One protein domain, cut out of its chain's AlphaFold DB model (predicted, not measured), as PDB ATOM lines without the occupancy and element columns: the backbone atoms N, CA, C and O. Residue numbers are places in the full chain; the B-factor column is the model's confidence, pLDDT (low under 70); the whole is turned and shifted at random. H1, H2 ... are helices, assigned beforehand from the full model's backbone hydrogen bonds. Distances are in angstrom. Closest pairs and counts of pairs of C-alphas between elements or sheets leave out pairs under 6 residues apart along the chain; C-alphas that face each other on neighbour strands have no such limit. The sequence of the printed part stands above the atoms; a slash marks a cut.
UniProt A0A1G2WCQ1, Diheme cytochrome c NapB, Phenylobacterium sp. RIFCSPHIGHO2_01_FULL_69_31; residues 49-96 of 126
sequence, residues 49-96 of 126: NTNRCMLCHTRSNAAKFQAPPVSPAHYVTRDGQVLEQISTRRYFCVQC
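What this domain is: This is residues 49 to 96 of the 126 residues of the protein "Diheme cytochrome c NapB" of Phenylobacterium sp. RIFCSPHIGHO2_01_FULL_69_31 (UniProt A0A1G2WCQ1). There is little regular structure here: a winding chain, mostly loops, with two very short helices, H1 and then H2. One loop swings out to Lys 64 between the helices, a second swings out to Asp 79 after H2 at the other end of the long axis, and the chain then folds back. The printed part has 48 residues, of which 9 are in named elements, with no named strand; the class is all helix. It is compact, with a radius of gyration of the C-alphas of 10.7 A, yet elongated, spanning 32 by 19 by 18 A.

Where its parts are: Start at C-alpha 49, at (-47.571, 25.302, 5.883). Find C-alpha 53 at (-41.944, 16.679, -1.411); from there H1, residues 53 to 57, runs 6.0 A. H2, residues 72 to 75, runs 5.5 A and ends at C-alpha 75, at (-54.356, 9.108, 0.932).

How they stand to each other: Look from H1 to H2: they are apart, joined by a long link of 14 residues. In H1 every O i to N i+4 pair is within hydrogen-bond range; H2 is too short for such a pair.

The domain as a whole: The C-alphas of Lys 64 and Asp 79 are the two farthest apart, 31.9 A. The printed part has no cut, and no printed residue is under pLDDT 70.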
ATOM      1  N   ASN A  49     -47.100  24.461   6.989       95.69
ATOM      2  CA  ASN A  49     -47.571  25.302   5.883       95.69
ATOM      3  C   ASN A  49     -46.965  24.925   4.524       95.69
ATOM      4  O   ASN A  49     -47.478  25.355   3.493       95.69
ATOM      5  N   THR A  50     -45.890  24.133   4.500       97.31
ATOM      6  CA  THR A  50     -45.162  23.820   3.267       97.31
ATOM      7  C   THR A  50     -44.710  22.371   3.250       97.31
ATOM      8  O   THR A  50     -44.082  21.899   4.192       97.31
ATOM      9  N   ASN A  51     -44.919  21.694   2.122       97.69
ATOM     10  CA  ASN A  51     -44.362  20.374   1.866       97.69
ATOM     11  C   ASN A  51     -43.712  20.343   0.479       97.69
ATOM     12  O   ASN A  51     -44.392  20.205  -0.540       97.69
ATOM     13  N   ARG A  52     -42.381  20.479   0.438       98.12
ATOM     14  CA  ARG A  52     -41.621  20.478  -0.819       98.12
ATOM     15  C   ARG A  52     -41.678  19.129  -1.540       98.12
ATOM     16  O   ARG A  52     -41.647  19.120  -2.767       98.12
ATOM     17  N   CYS A  53     -41.827  18.016  -0.820       98.00
ATOM     18  CA  CYS A  53     -41.944  16.679  -1.411       98.00
ATOM     19  C   CYS A  53     -43.174  16.592  -2.330       98.00
ATOM     20  O   CYS A  53     -43.105  16.077  -3.447       98.00
ATOM     21  N   MET A  54     -44.294  17.167  -1.889       97.38
ATOM     22  CA  MET A  54     -45.558  17.141  -2.630       97.38
ATOM     23  C   MET A  54     -45.567  18.043  -3.874       97.38
ATOM     24  O   MET A  54     -46.458  17.913  -4.712       97.38
ATOM     25  N   LEU A  55     -44.549  18.888  -4.082       97.06
ATOM     26  CA  LEU A  55     -44.380  19.576  -5.364       97.06
ATOM     27  C   LEU A  55     -44.179  18.575  -6.512       97.06
ATOM     28  O   LEU A  55     -44.756  18.766  -7.581       97.06
ATOM     29  N   CYS A  56     -43.407  17.512  -6.274       97.50
ATOM     30  CA  CYS A  56     -43.061  16.515  -7.287       97.50
ATOM     31  C   CYS A  56     -43.881  15.226  -7.144       97.50
ATOM     32  O   CYS A  56     -44.301  14.667  -8.147       97.50
ATOM     33  N   HIS A  57     -44.149  14.756  -5.920       97.69
ATOM     34  CA  HIS A  57     -44.716  13.418  -5.684       97.69
ATOM     35  C   HIS A  57     -46.254  13.346  -5.630       97.69
ATOM     36  O   HIS A  57     -46.821  12.283  -5.353       97.69
ATOM     37  N   THR A  58     -46.964  14.446  -5.892       96.44
ATOM     38  CA  THR A  58     -48.424  14.397  -6.091       96.44
ATOM     39  C   THR A  58     -48.775  13.616  -7.352       96.44
ATOM     40  O   THR A  58     -48.025  13.617  -8.325       96.44
ATOM     41  N   ARG A  59     -49.967  13.004  -7.380       93.81
ATOM     42  CA  ARG A  59     -50.474  12.315  -8.581       93.81
ATOM     43  C   ARG A  59     -50.491  13.222  -9.817       93.81
ATOM     44  O   ARG A  59     -50.187  12.752 -10.906       93.81
ATOM     45  N   SER A  60     -50.808  14.508  -9.642       94.31
ATOM     46  CA  SER A  60     -50.889  15.488 -10.732       94.31
ATOM     47  C   SER A  60     -49.525  15.926 -11.268       94.31
ATOM     48  O   SER A  60     -49.412  16.227 -12.453       94.31
ATOM     49  N   ASN A  61     -48.489  15.974 -10.422       96.81
ATOM     50  CA  ASN A  61     -47.192  16.540 -10.803       96.81
ATOM     51  C   ASN A  61     -46.127  15.473 -11.087       96.81
ATOM     52  O   ASN A  61     -45.161  15.770 -11.789       96.81
ATOM     53  N   ALA A  62     -46.311  14.245 -10.596       96.38
ATOM     54  CA  ALA A  62     -45.364  13.138 -10.717       96.38
ATOM     55  C   ALA A  62     -44.825  12.954 -12.141       96.38
ATOM     56  O   ALA A  62     -43.613  12.950 -12.343       96.38
ATOM     57  N   ALA A  63     -45.712  12.903 -13.140       96.06
ATOM     58  CA  ALA A  63     -45.316  12.748 -14.539       96.06
ATOM     59  C   ALA A  63     -44.443  13.912 -15.043       96.06
ATOM     60  O   ALA A  63     -43.440  13.686 -15.714       96.06
ATOM     61  N   LYS A  64     -44.787  15.155 -14.676       97.38
ATOM     62  CA  LYS A  64     -44.051  16.360 -15.086       97.38
ATOM     63  C   LYS A  64     -42.625  16.377 -14.537       97.38
ATOM     64  O   LYS A  64     -41.711  16.799 -15.236       97.38
ATOM     65  N   PHE A  65     -42.450  15.947 -13.292       96.00
ATOM     66  CA  PHE A  65     -41.153  15.932 -12.613       96.00
ATOM     67  C   PHE A  65     -40.435  14.583 -12.709       96.00
ATOM     68  O   PHE A  65     -39.399  14.416 -12.077       96.00
ATOM     69  N   GLN A  66     -40.988  13.622 -13.458       94.25
ATOM     70  CA  GLN A  66     -40.465  12.255 -13.570       94.25
ATOM     71  C   GLN A  66     -40.282  11.561 -12.204       94.25
ATOM     72  O   GLN A  66     -39.483  10.638 -12.040       94.25
ATOM     73  N   ALA A  67     -41.071  11.979 -11.214       95.12
ATOM     74  CA  ALA A  67     -41.064  11.434  -9.869       95.12
ATOM     75  C   ALA A  67     -42.111  10.313  -9.745       95.12
ATOM     76  O   ALA A  67     -43.156  10.368 -10.394       95.12
ATOM     77  N   PRO A  68     -41.897   9.291  -8.897       94.38
ATOM     78  CA  PRO A  68     -42.968   8.361  -8.560       94.38
ATOM     79  C   PRO A  68     -44.072   9.089  -7.782       94.38
ATOM     80  O   PRO A  68     -43.756   9.773  -6.803       94.38
ATOM     81  N   PRO A  69     -45.355   8.932  -8.147       96.06
ATOM     82  CA  PRO A  69     -46.430   9.444  -7.312       96.06
ATOM     83  C   PRO A  69     -46.469   8.674  -5.988       96.06
ATOM     84  O   PRO A  69     -46.238   7.463  -5.957       96.06
ATOM     85  N   VAL A  70     -46.808   9.358  -4.891       96.38
ATOM     86  CA  VAL A  70     -47.069   8.670  -3.619       96.38
ATOM     87  C   VAL A  70     -48.218   7.668  -3.787       96.38
ATOM     88  O   VAL A  70     -49.224   7.952  -4.446       96.38
ATOM     89  N   SER A  71     -48.063   6.482  -3.196       95.00
ATOM     90  CA  SER A  71     -49.017   5.379  -3.358       95.00
ATOM     91  C   SER A  71     -50.399   5.707  -2.768       95.00
ATOM     92  O   SER A  71     -50.504   6.559  -1.879       95.00
ATOM     93  N   PRO A  72     -51.476   5.009  -3.186       94.94
ATOM     94  CA  PRO A  72     -52.821   5.214  -2.642       94.94
ATOM     95  C   PRO A  72     -52.907   5.122  -1.115       94.94
ATOM     96  O   PRO A  72     -53.663   5.878  -0.512       94.94
ATOM     97  N   ALA A  73     -52.071   4.292  -0.480       95.12
ATOM     98  CA  ALA A  73     -52.013   4.147   0.975       95.12
ATOM     99  C   ALA A  73     -51.714   5.465   1.720       95.12
ATOM    100  O   ALA A  73     -52.079   5.619   2.885       95.12
ATOM    101  N   HIS A  74     -51.089   6.443   1.057       97.81
ATOM    102  CA  HIS A  74     -50.809   7.757   1.638       97.81
ATOM    103  C   HIS A  74     -52.048   8.660   1.729       97.81
ATOM    104  O   HIS A  74     -52.051   9.625   2.490       97.81
ATOM    105  N   TYR A  75     -53.111   8.338   0.994       97.62
ATOM    106  CA  TYR A  75     -54.356   9.108   0.932       97.62
ATOM    107  C   TYR A  75     -55.421   8.576   1.896       97.62
ATOM    108  O   TYR A  75     -56.544   9.064   1.897       97.62
ATOM    109  N   VAL A  76     -55.089   7.572   2.712       97.38
ATOM    110  CA  VAL A  76     -56.050   6.915   3.601       97.38
ATOM    111  C   VAL A  76     -55.980   7.518   5.008       97.38
ATOM    112  O   VAL A  76     -54.899   7.710   5.583       97.38
ATOM    113  N   THR A  77     -57.135   7.853   5.578       97.06
ATOM    114  CA  THR A  77     -57.263   8.330   6.963       97.06
ATOM    115  C   THR A  77     -57.068   7.194   7.971       97.06
ATOM    116  O   THR A  77     -56.733   6.062   7.627       97.06
ATOM    117  N   ARG A  78     -57.232   7.487   9.266       96.38
ATOM    118  CA  ARG A  78     -57.242   6.445  10.303       96.38
ATOM    119  C   ARG A  78     -58.400   5.470  10.149       96.38
ATOM    120  O   ARG A  78     -58.187   4.283  10.362       96.38
ATOM    121  N   ASP A  79     -59.554   5.969   9.735       96.75
ATOM    122  CA  ASP A  79     -60.801   5.206   9.703       96.75
ATOM    123  C   ASP A  79     -61.060   4.576   8.324       96.75
ATOM    124  O   ASP A  79     -62.167   4.149   8.019       96.75
ATOM    125  N   GLY A  80     -60.032   4.528   7.465       96.50
ATOM    126  CA  GLY A  80     -60.094   3.875   6.154       96.50
ATOM    127  C   GLY A  80     -60.671   4.732   5.024       96.50
ATOM    128  O   GLY A  80     -60.766   4.256   3.896       96.50
ATOM    129  N   GLN A  81     -61.021   5.996   5.280       97.56
ATOM    130  CA  GLN A  81     -61.516   6.888   4.228       97.56
ATOM    131  C   GLN A  81     -60.388   7.298   3.279       97.56
ATOM    132  O   GLN A  81     -59.307   7.689   3.726       97.56
ATOM    133  N   VAL A  82     -60.654   7.245   1.975       97.31
ATOM    134  CA  VAL A  82     -59.738   7.724   0.934       97.31
ATOM    135  C   VAL A  82     -59.992   9.208   0.680       97.31
ATOM    136  O   VAL A  82     -61.128   9.614   0.451       97.31
ATOM    137  N   LEU A  83     -58.930  10.005   0.705       96.69
ATOM    138  CA  LEU A  83     -58.949  11.442   0.456       96.69
ATOM    139  C   LEU A  83     -58.436  11.777  -0.952       96.69
ATOM    140  O   LEU A  83     -57.685  11.014  -1.563       96.69
ATOM    141  N   GLU A  84     -58.782  12.965  -1.446       94.44
ATOM    142  CA  GLU A  84     -58.220  13.514  -2.691       94.44
ATOM    143  C   GLU A  84     -56.764  13.972  -2.524       94.44
ATOM    144  O   GLU A  84     -55.961  13.912  -3.456       94.44
ATOM    145  N   GLN A  85     -56.415  14.411  -1.313       93.94
ATOM    146  CA  GLN A  85     -55.079  14.863  -0.935       93.94
ATOM    147  C   GLN A  85     -54.448  13.902   0.072       93.94
ATOM    148  O   GLN A  85     -55.122  13.052   0.653       93.94
ATOM    149  N   ILE A  86     -53.136  14.020   0.276       96.00
ATOM    150  CA  ILE A  86     -52.428  13.165   1.228       96.00
ATOM    151  C   ILE A  86     -53.045  13.280   2.628       96.00
ATOM    152  O   ILE A  86     -53.390  14.365   3.095       96.00
ATOM    153  N   SER A  87     -53.162  12.146   3.312       97.50
ATOM    154  CA  SER A  87     -53.607  12.091   4.700       97.50
ATOM    155  C   SER A  87     -52.655  12.894   5.580       97.50
ATOM    156  O   SER A  87     -51.436  12.747   5.483       97.50
ATOM    157  N   THR A  88     -53.190  13.698   6.501       95.88
ATOM    158  CA  THR A  88     -52.378  14.476   7.456       95.88
ATOM    159  C   THR A  88     -51.449  13.583   8.284       95.88
ATOM    160  O   THR A  88     -50.344  13.986   8.636       95.88
ATOM    161  N   ARG A  89     -51.830  12.314   8.492       96.94
ATOM    162  CA  ARG A  89     -51.014  11.273   9.149       96.94
ATOM    163  C   ARG A  89     -49.754  10.882   8.373       96.94
ATOM    164  O   ARG A  89     -48.888  10.210   8.921       96.94
ATOM    165  N   ARG A  90     -49.679  11.231   7.089       97.69
ATOM    166  CA  ARG A  90     -48.581  10.912   6.165       97.69
ATOM    167  C   ARG A  90     -47.908  12.168   5.609       97.69
ATOM    168  O   ARG A  90     -47.068  12.066   4.724       97.69
ATOM    169  N   TYR A  91     -48.258  13.342   6.141       97.88
ATOM    170  CA  TYR A  91     -47.743  14.626   5.676       97.88
ATOM    171  C   TYR A  91     -46.225  14.749   5.874       97.88
ATOM    172  O   TYR A  91     -45.517  15.198   4.978       97.88
ATOM    173  N   PHE A  92     -45.708  14.316   7.028       98.31
ATOM    174  CA  PHE A  92     -44.282  14.398   7.345       98.31
ATOM    175  C   PHE A  92     -43.508  13.195   6.784       98.31
ATOM    176  O   PHE A  92     -43.221  12.234   7.496       98.31
ATOM    177  N   CYS A  93     -43.161  13.253   5.495       98.31
ATOM    178  CA  CYS A  93     -42.577  12.144   4.730       98.31
ATOM    179  C   CYS A  93     -41.311  11.541   5.372       98.31
ATOM    180  O   CYS A  93     -41.127  10.323   5.371       98.31
ATOM    181  N   VAL A  94     -40.466  12.395   5.962       98.12
ATOM    182  CA  VAL A  94     -39.170  12.018   6.560       98.12
ATOM    183  C   VAL A  94     -39.285  11.238   7.874       98.12
ATOM    184  O   VAL A  94     -38.278  10.822   8.434       98.12
ATOM    185  N   GLN A  95     -40.503  10.999   8.368       98.19
ATOM    186  CA  GLN A  95     -40.733  10.058   9.468       98.19
ATOM    187  C   GLN A  95     -40.603   8.595   9.025       98.19
ATOM    188  O   GLN A  95     -40.420   7.715   9.861       98.19
ATOM    189  N   CYS A  96     -40.734   8.321   7.723       98.06
ATOM    190  CA  CYS A  96     -40.676   6.964   7.174       98.06
ATOM    191  C   CYS A  96     -39.648   6.831   6.048       98.06
ATOM    192  O   CYS A  96     -38.978   5.807   5.953       98.06
TER     193      CYS A  96